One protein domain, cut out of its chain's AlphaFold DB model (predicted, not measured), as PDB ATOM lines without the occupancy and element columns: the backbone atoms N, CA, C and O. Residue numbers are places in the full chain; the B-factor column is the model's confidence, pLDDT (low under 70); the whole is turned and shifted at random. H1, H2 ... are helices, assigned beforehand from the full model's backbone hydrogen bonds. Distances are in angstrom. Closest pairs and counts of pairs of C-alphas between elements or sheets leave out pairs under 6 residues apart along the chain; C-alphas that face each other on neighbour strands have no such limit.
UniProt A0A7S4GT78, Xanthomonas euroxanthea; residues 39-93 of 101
ATOM      1  N   ASP A  39     170.675 205.582 152.896       89.19
ATOM      2  CA  ASP A  39     170.752 204.288 153.582       89.19
ATOM      3  C   ASP A  39     172.215 203.970 153.958       89.19
ATOM      4  O   ASP A  39     172.925 203.284 153.210       89.19
ATOM      5  N   PRO A  40     172.734 204.525 155.064       87.69
ATOM      6  CA  PRO A  40     174.133 204.348 155.454       87.69
ATOM      7  C   PRO A  40     174.477 202.891 155.791       87.69
ATOM      8  O   PRO A  40     175.634 202.488 155.659       87.69
ATOM      9  N   VAL A  41     173.486 202.075 156.167       89.06
ATOM     10  CA  VAL A  41     173.667 200.648 156.473       89.06
ATOM     11  C   VAL A  41     173.989 199.866 155.202       89.06
ATOM     12  O   VAL A  41     174.923 199.060 155.185       89.06
ATOM     13  N   MET A  42     173.267 200.130 154.110       89.44
ATOM     14  CA  MET A  42     173.527 199.493 152.819       89.44
ATOM     15  C   MET A  42     174.907 199.864 152.264       89.44
ATOM     16  O   MET A  42     175.646 198.984 151.814       89.44
ATOM     17  N   LEU A  43     175.310 201.135 152.383       90.56
ATOM     18  CA  LEU A  43     176.655 201.567 151.997       90.56
ATOM     19  C   LEU A  43     177.739 200.926 152.881       90.56
ATOM     20  O   LEU A  43     178.765 200.475 152.365       90.56
ATOM     21  N   ARG A  44     177.506 200.822 154.197       90.69
ATOM     22  CA  ARG A  44     178.416 200.128 155.120       90.69
ATOM     23  C   ARG A  44     178.599 198.663 154.731       90.69
ATOM     24  O   ARG A  44     179.729 198.190 154.706       90.69
ATOM     25  N   LYS A  45     177.524 197.963 154.368       90.88
ATOM     26  CA  LYS A  45     177.599 196.567 153.917       90.88
ATOM     27  C   LYS A  45     178.454 196.413 152.654       90.88
ATOM     28  O   LYS A  45     179.311 195.537 152.605       90.88
ATOM     29  N   ALA A  46     178.266 197.281 151.660       90.56
ATOM     30  CA  ALA A  46     179.075 197.255 150.439       90.56
ATOM     31  C   ALA A  46     180.565 197.518 150.729       90.56
ATOM     32  O   ALA A  46     181.447 196.860 150.173       90.56
ATOM     33  N   TRP A  47     180.855 198.451 151.641       90.75
ATOM     34  CA  TRP A  47     182.213 198.696 152.121       90.75
ATOM     35  C   TRP A  47     182.810 197.481 152.846       90.75
ATOM     36  O   TRP A  47     183.966 197.128 152.605       90.75
ATOM     37  N   ASP A  48     182.036 196.816 153.704       91.12
ATOM     38  CA  ASP A  48     182.471 195.616 154.424       91.12
ATOM     39  C   ASP A  48     182.836 194.483 153.452       91.12
ATOM     40  O   ASP A  48     183.868 193.830 153.622       91.12
ATOM     41  N   GLU A  49     182.049 194.274 152.394       91.31
ATOM     42  CA  GLU A  49     182.328 193.259 151.369       91.31
ATOM     43  C   GLU A  49     183.637 193.548 150.614       91.31
ATOM     44  O   GLU A  49     184.484 192.661 150.468       91.31
ATOM     45  N   LEU A  50     183.845 194.799 150.186       90.44
ATOM     46  CA  LEU A  50     185.067 195.229 149.496       90.44
ATOM     47  C   LEU A  50     186.305 195.136 150.399       90.44
ATOM     48  O   LEU A  50     187.352 194.618 149.995       90.44
ATOM     49  N   SER A  51     186.197 195.636 151.629       90.31
ATOM     50  CA  SER A  51     187.309 195.663 152.582       90.31
ATOM     51  C   SER A  51     187.687 194.259 153.058       90.31
ATOM     52  O   SER A  51     188.878 193.954 153.127       90.31
ATOM     53  N   SER A  52     186.717 193.363 153.271       91.31
ATOM     54  CA  SER A  52     186.960 191.972 153.682       91.31
ATOM     55  C   SER A  52     187.837 191.210 152.688       91.31
ATOM     56  O   SER A  52     188.784 190.532 153.090       91.31
ATOM     57  N   GLN A  53     187.591 191.365 151.382       91.44
ATOM     58  CA  GLN A  53     188.425 190.747 150.344       91.44
ATOM     59  C   GLN A  53     189.873 191.246 150.419       91.44
ATOM     60  O   GLN A  53     190.825 190.465 150.308       91.44
ATOM     61  N   ARG A  54     190.058 192.551 150.654       90.94
ATOM     62  CA  ARG A  54     191.389 193.150 150.764       90.94
ATOM     63  C   ARG A  54     192.116 192.714 152.034       90.94
ATOM     64  O   ARG A  54     193.306 192.409 151.958       90.94
ATOM     65  N   ILE A  55     191.416 192.661 153.165       92.62
ATOM     66  CA  ILE A  55     191.946 192.176 154.444       92.62
ATOM     67  C   ILE A  55     192.408 190.727 154.291       92.62
ATOM     68  O   ILE A  55     193.554 190.427 154.620       92.62
ATOM     69  N   ALA A  56     191.569 189.851 153.727       93.94
ATOM     70  CA  ALA A  56     191.905 188.446 153.512       93.94
ATOM     71  C   ALA A  56     193.162 188.284 152.645       93.94
ATOM     72  O   ALA A  56     194.071 187.538 153.005       93.94
ATOM     73  N   TYR A  57     193.258 189.041 151.549       92.62
ATOM     74  CA  TYR A  57     194.434 189.029 150.679       92.62
ATOM     75  C   TYR A  57     195.720 189.447 151.413       92.62
ATOM     76  O   TYR A  57     196.747 188.774 151.308       92.62
ATOM     77  N   VAL A  58     195.684 190.545 152.177       91.62
ATOM     78  CA  VAL A  58     196.861 191.035 152.919       91.62
ATOM     79  C   VAL A  58     197.231 190.084 154.060       91.62
ATOM     80  O   VAL A  58     198.412 189.791 154.247       91.62
ATOM     81  N   ALA A  59     196.243 189.554 154.783       92.75
ATOM     82  CA  ALA A  59     196.451 188.584 155.851       92.75
ATOM     83  C   ALA A  59     197.081 187.290 155.321       92.75
ATOM     84  O   ALA A  59     198.068 186.819 155.885       92.75
ATOM     85  N   GLN A  60     196.581 186.763 154.200       93.88
ATOM     86  CA  GLN A  60     197.166 185.599 153.539       93.88
ATOM     87  C   GLN A  60     198.606 185.882 153.110       93.88
ATOM     88  O   GLN A  60     199.500 185.104 153.432       93.88
ATOM     89  N   LYS A  61     198.845 187.011 152.429       91.69
ATOM     90  CA  LYS A  61     200.185 187.405 151.981       91.69
ATOM     91  C   LYS A  61     201.171 187.497 153.146       91.69
ATOM     92  O   LYS A  61     202.295 187.022 153.023       91.69
ATOM     93  N   LYS A  62     200.743 188.080 154.269       91.56
ATOM     94  CA  LYS A  62     201.531 188.156 155.504       91.56
ATOM     95  C   LYS A  62     201.813 186.764 156.080       91.56
ATOM     96  O   LYS A  62     202.935 186.511 156.492       91.56
ATOM     97  N   ALA A  63     200.818 185.875 156.106       92.75
ATOM     98  CA  ALA A  63     200.922 184.551 156.719       92.75
ATOM     99  C   ALA A  63     201.851 183.588 155.963       92.75
ATOM    100  O   ALA A  63     202.507 182.762 156.590       92.75
ATOM    101  N   VAL A  64     201.910 183.680 154.630       94.00
ATOM    102  CA  VAL A  64     202.747 182.792 153.798       94.00
ATOM    103  C   VAL A  64     204.155 183.338 153.543       94.00
ATOM    104  O   VAL A  64     204.981 182.651 152.944       94.00
ATOM    105  N   ALA A  65     204.438 184.577 153.952       90.69
ATOM    106  CA  ALA A  65     205.747 185.185 153.772       90.69
ATOM    107  C   ALA A  65     206.744 184.638 154.804       90.69
ATOM    108  O   ALA A  65     206.496 184.701 156.004       90.69
ATOM    109  N   ALA A  66     207.901 184.163 154.332       90.19
ATOM    110  CA  ALA A  66     209.014 183.786 155.208       90.19
ATOM    111  C   ALA A  66     209.556 184.989 156.006       90.19
ATOM    112  O   ALA A  66     210.003 184.824 157.136       90.19
ATOM    113  N   ASP A  67     209.471 186.188 155.421       91.00
ATOM    114  CA  ASP A  67     209.761 187.471 156.063       91.00
ATOM    115  C   ASP A  67     208.616 188.464 155.764       91.00
ATOM    116  O   ASP A  67     208.537 189.022 154.659       91.00
ATOM    117  N   PRO A  68     207.639 188.619 156.677       84.94
ATOM    118  CA  PRO A  68     206.480 189.471 156.452       84.94
ATOM    119  C   PRO A  68     206.853 190.954 156.398       84.94
ATOM    120  O   PRO A  68     207.473 191.503 157.307       84.94
ATOM    121  N   ARG A  69     206.382 191.654 155.363       88.50
ATOM    122  CA  ARG A  69     206.661 193.088 155.214       88.50
ATOM    123  C   ARG A  69     205.920 193.879 156.302       88.50
ATOM    124  O   ARG A  69     204.707 193.692 156.444       88.50
ATOM    125  N   PRO A  70     206.564 194.855 156.970       88.94
ATOM    126  CA  PRO A  70     205.904 195.706 157.966       88.94
ATOM    127  C   PRO A  70     204.627 196.384 157.446       88.94
ATOM    128  O   PRO A  70     203.637 196.508 158.161       88.94
ATOM    129  N   MET A  71     204.607 196.744 156.158       86.69
ATOM    130  CA  MET A  71     203.444 197.356 155.509       86.69
ATOM    131  C   MET A  71     202.202 196.461 155.473       86.69
ATOM    132  O   MET A  71     201.088 196.986 155.464       86.69
ATOM    133  N   ASP A  72     202.360 195.136 155.447       88.31
ATOM    134  CA  ASP A  72     201.223 194.216 155.461       88.31
ATOM    135  C   ASP A  72     200.575 194.200 156.861       88.31
ATOM    136  O   ASP A  72     199.352 194.220 156.967       88.31
ATOM    137  N   ALA A  73     201.373 194.281 157.935       88.38
ATOM    138  CA  ALA A  73     200.861 194.445 159.300       88.38
ATOM    139  C   ALA A  73     200.174 195.806 159.494       88.38
ATOM    140  O   ALA A  73     199.013 195.847 159.899       88.38
ATOM    141  N   TYR A  74     200.836 196.894 159.092       88.56
ATOM    142  CA  TYR A  74     200.272 198.241 159.182       88.56
ATOM    143  C   TYR A  74     198.956 198.376 158.405       88.56
ATOM    144  O   TYR A  74     198.013 199.018 158.856       88.56
ATOM    145  N   THR A  75     198.848 197.747 157.232       87.94
ATOM    146  CA  THR A  75     197.600 197.765 156.455       87.94
ATOM    147  C   THR A  75     196.443 197.127 157.229       87.94
ATOM    148  O   THR A  75     195.339 197.668 157.211       87.94
ATOM    149  N   LEU A  76     196.684 196.015 157.929       91.81
ATOM    150  CA  LEU A  76     195.663 195.344 158.740       91.81
ATOM    151  C   LEU A  76     195.250 196.186 159.955       91.81
ATOM    152  O   LEU A  76     194.059 196.334 160.202       91.81
ATOM    153  N   GLU A  77     196.210 196.794 160.654       92.81
ATOM    154  CA  GLU A  77     195.940 197.715 161.772       92.81
ATOM    155  C   GLU A  77     195.081 198.905 161.330       92.81
ATOM    156  O   GLU A  77     194.152 199.313 162.021       92.81
ATOM    157  N   GLN A  78     195.346 199.442 160.136       90.38
ATOM    158  CA  GLN A  78     194.561 200.537 159.575       90.38
ATOM    159  C   GLN A  78     193.124 200.107 159.265       90.38
ATOM    160  O   GLN A  78     192.197 200.844 159.587       90.38
ATOM    161  N   PHE A  79     192.917 198.918 158.689       91.56
ATOM    162  CA  PHE A  79     191.566 198.381 158.491       91.56
ATOM    163  C   PHE A  79     190.834 198.151 159.817       91.56
ATOM    164  O   PHE A  79     189.644 198.444 159.901       91.56
ATOM    165  N   GLN A  80     191.534 197.694 160.856       92.25
ATOM    166  CA  GLN A  80     190.955 197.527 162.186       92.25
ATOM    167  C   GLN A  80     190.540 198.870 162.808       92.25
ATOM    168  O   GLN A  80     189.413 199.001 163.276       92.25
ATOM    169  N   ALA A  81     191.396 199.891 162.747       91.44
ATOM    170  CA  ALA A  81     191.058 201.229 163.236       91.44
ATOM    171  C   ALA A  81     189.850 201.829 162.491       91.44
ATOM    172  O   ALA A  81     188.991 202.480 163.092       91.44
ATOM    173  N   TRP A  82     189.754 201.578 161.181       90.25
ATOM    174  CA  TRP A  82     188.580 201.938 160.386       90.25
ATOM    175  C   TRP A  82     187.325 201.211 160.848       90.25
ATOM    176  O   TRP A  82     186.294 201.846 161.044       90.25
ATOM    177  N   GLU A  83     187.410 199.903 161.053       90.62
ATOM    178  CA  GLU A  83     186.296 199.091 161.529       90.62
ATOM    179  C   GLU A  83     185.777 199.570 162.894       90.62
ATOM    180  O   GLU A  83     184.565 199.691 163.084       90.62
ATOM    181  N   GLU A  84     186.673 199.911 163.821       91.31
ATOM    182  CA  GLU A  84     186.321 200.475 165.128       91.31
ATOM    183  C   GLU A  84     185.606 201.826 164.994       91.31
ATOM    184  O   GLU A  84     184.565 202.051 165.619       91.31
ATOM    185  N   LYS A  85     186.129 202.719 164.142       90.75
ATOM    186  CA  LYS A  85     185.509 204.022 163.873       90.75
ATOM    187  C   LYS A  85     184.123 203.854 163.259       90.75
ATOM    188  O   LYS A  85     183.155 204.430 163.755       90.75
ATOM    189  N   LEU A  86     184.010 203.062 162.198       89.62
ATOM    190  CA  LEU A  86     182.748 202.877 161.495       89.62
ATOM    191  C   LEU A  86     181.722 202.164 162.373       89.62
ATOM    192  O   LEU A  86     180.552 202.507 162.325       89.62
ATOM    193  N   SER A  87     182.121 201.205 163.205       90.00
ATOM    194  CA  SER A  87     181.195 200.549 164.140       90.00
ATOM    195  C   SER A  87     180.620 201.510 165.182       90.00
ATOM    196  O   SER A  87     179.485 201.325 165.604       90.00
ATOM    197  N   ARG A  88     181.365 202.559 165.558       90.25
ATOM    198  CA  ARG A  88     180.893 203.599 166.484       90.25
ATOM    199  C   ARG A  88     179.910 204.581 165.844       90.25
ATOM    200  O   ARG A  88     178.967 204.992 166.507       90.25
ATOM    201  N   TYR A  89     180.159 204.997 164.602       88.44
ATOM    202  CA  TYR A  89     179.400 206.085 163.962       88.44
ATOM    203  C   TYR A  89     178.378 205.613 162.918       88.44
ATOM    204  O   TYR A  89     177.414 206.321 162.651       88.44
ATOM    205  N   PHE A  90     178.567 204.423 162.346       88.94
ATOM    206  CA  PHE A  90     177.738 203.839 161.286       88.94
ATOM    207  C   PHE A  90     177.498 202.341 161.566       88.94
ATOM    208  O   PHE A  90     178.031 201.478 160.852       88.94
ATOM    209  N   PRO A  91     176.763 202.000 162.641       86.94
ATOM    210  CA  PRO A  91     176.560 200.615 163.052       86.94
ATOM    211  C   PRO A  91     175.785 199.814 161.995       86.94
ATOM    212  O   PRO A  91     174.949 200.342 161.264       86.94
ATOM    213  N   ARG A  92     176.065 198.505 161.915       82.69
ATOM    214  CA  ARG A  92     175.467 197.583 160.923       82.69
ATOM    215  C   ARG A  92     173.971 197.335 161.133       82.69
ATOM    216  O   ARG A  92     173.289 196.899 160.214       82.69
ATOM    217  N   ALA A  93     173.483 197.587 162.340       76.62
ATOM    218  CA  ALA A  93     172.076 197.597 162.684       76.62
ATOM    219  C   ALA A  93     171.856 198.741 163.681       76.62
ATOM    220  O   ALA A  93     172.715 198.938 164.544       76.62
TER     221      ALA A  93
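Overview. This is residues 39 to 93 of the 101 residues of a protein of Xanthomonas euroxanthea (UniProt A0A7S4GT78). What shape do these atoms make? They make a long helical hairpin: H1 runs the length of a rod, and H2 folds back beside it after a tight turn at one end. What is it built of? The printed part has 55 residues with two named helices, H1 then H2, and no named strand; the class is all helix. How large and how dense is it? It is loose, with a radius of gyration of the C-alphas of 13.1 A, and it spans 43 by 17 by 12 A.

Arrangement. How does H1, residues 40 to 64, stand to H2, residues 70 to 89? They touch and form a helical hairpin, running opposite ways at a shallow tilt of 21 degrees, with centres 10.6 A apart. Where do they touch? H1 touches H2 with residues 51 to 62 alone, and H2 touches H1 with residues 72 to 79 alone. The closest C-alphas of the two are those of Val 58 and Asp 72, 6.0 A apart. What do the backbones show? In H1 and H2 every O i to N i+4 pair is within hydrogen-bond range.

Along the chain. Where is H1? It runs from C-alpha 40 at (174.133, 204.348, 155.454) to C-alpha 64 at (202.747, 182.792, 153.798), 35.9 A. Where is H2? It runs 29.1 A from C-alpha 70 to C-alpha 89, which is at (179.400, 206.085, 163.962).

Size, cuts and confidence. How far does it reach? The two C-alphas farthest apart, those of Asp 39 and Ala 66, are 43.4 A apart, while the first and last printed C-alphas, Asp 39 and Ala 93, are 11.4 A apart. Is there a cut or a long link? The printed part has no cut, and the link from H1 to H2, five residues, is tight. How confident is the model? The mean pLDDT of the printed part is 90.1, and no printed residue is under 70.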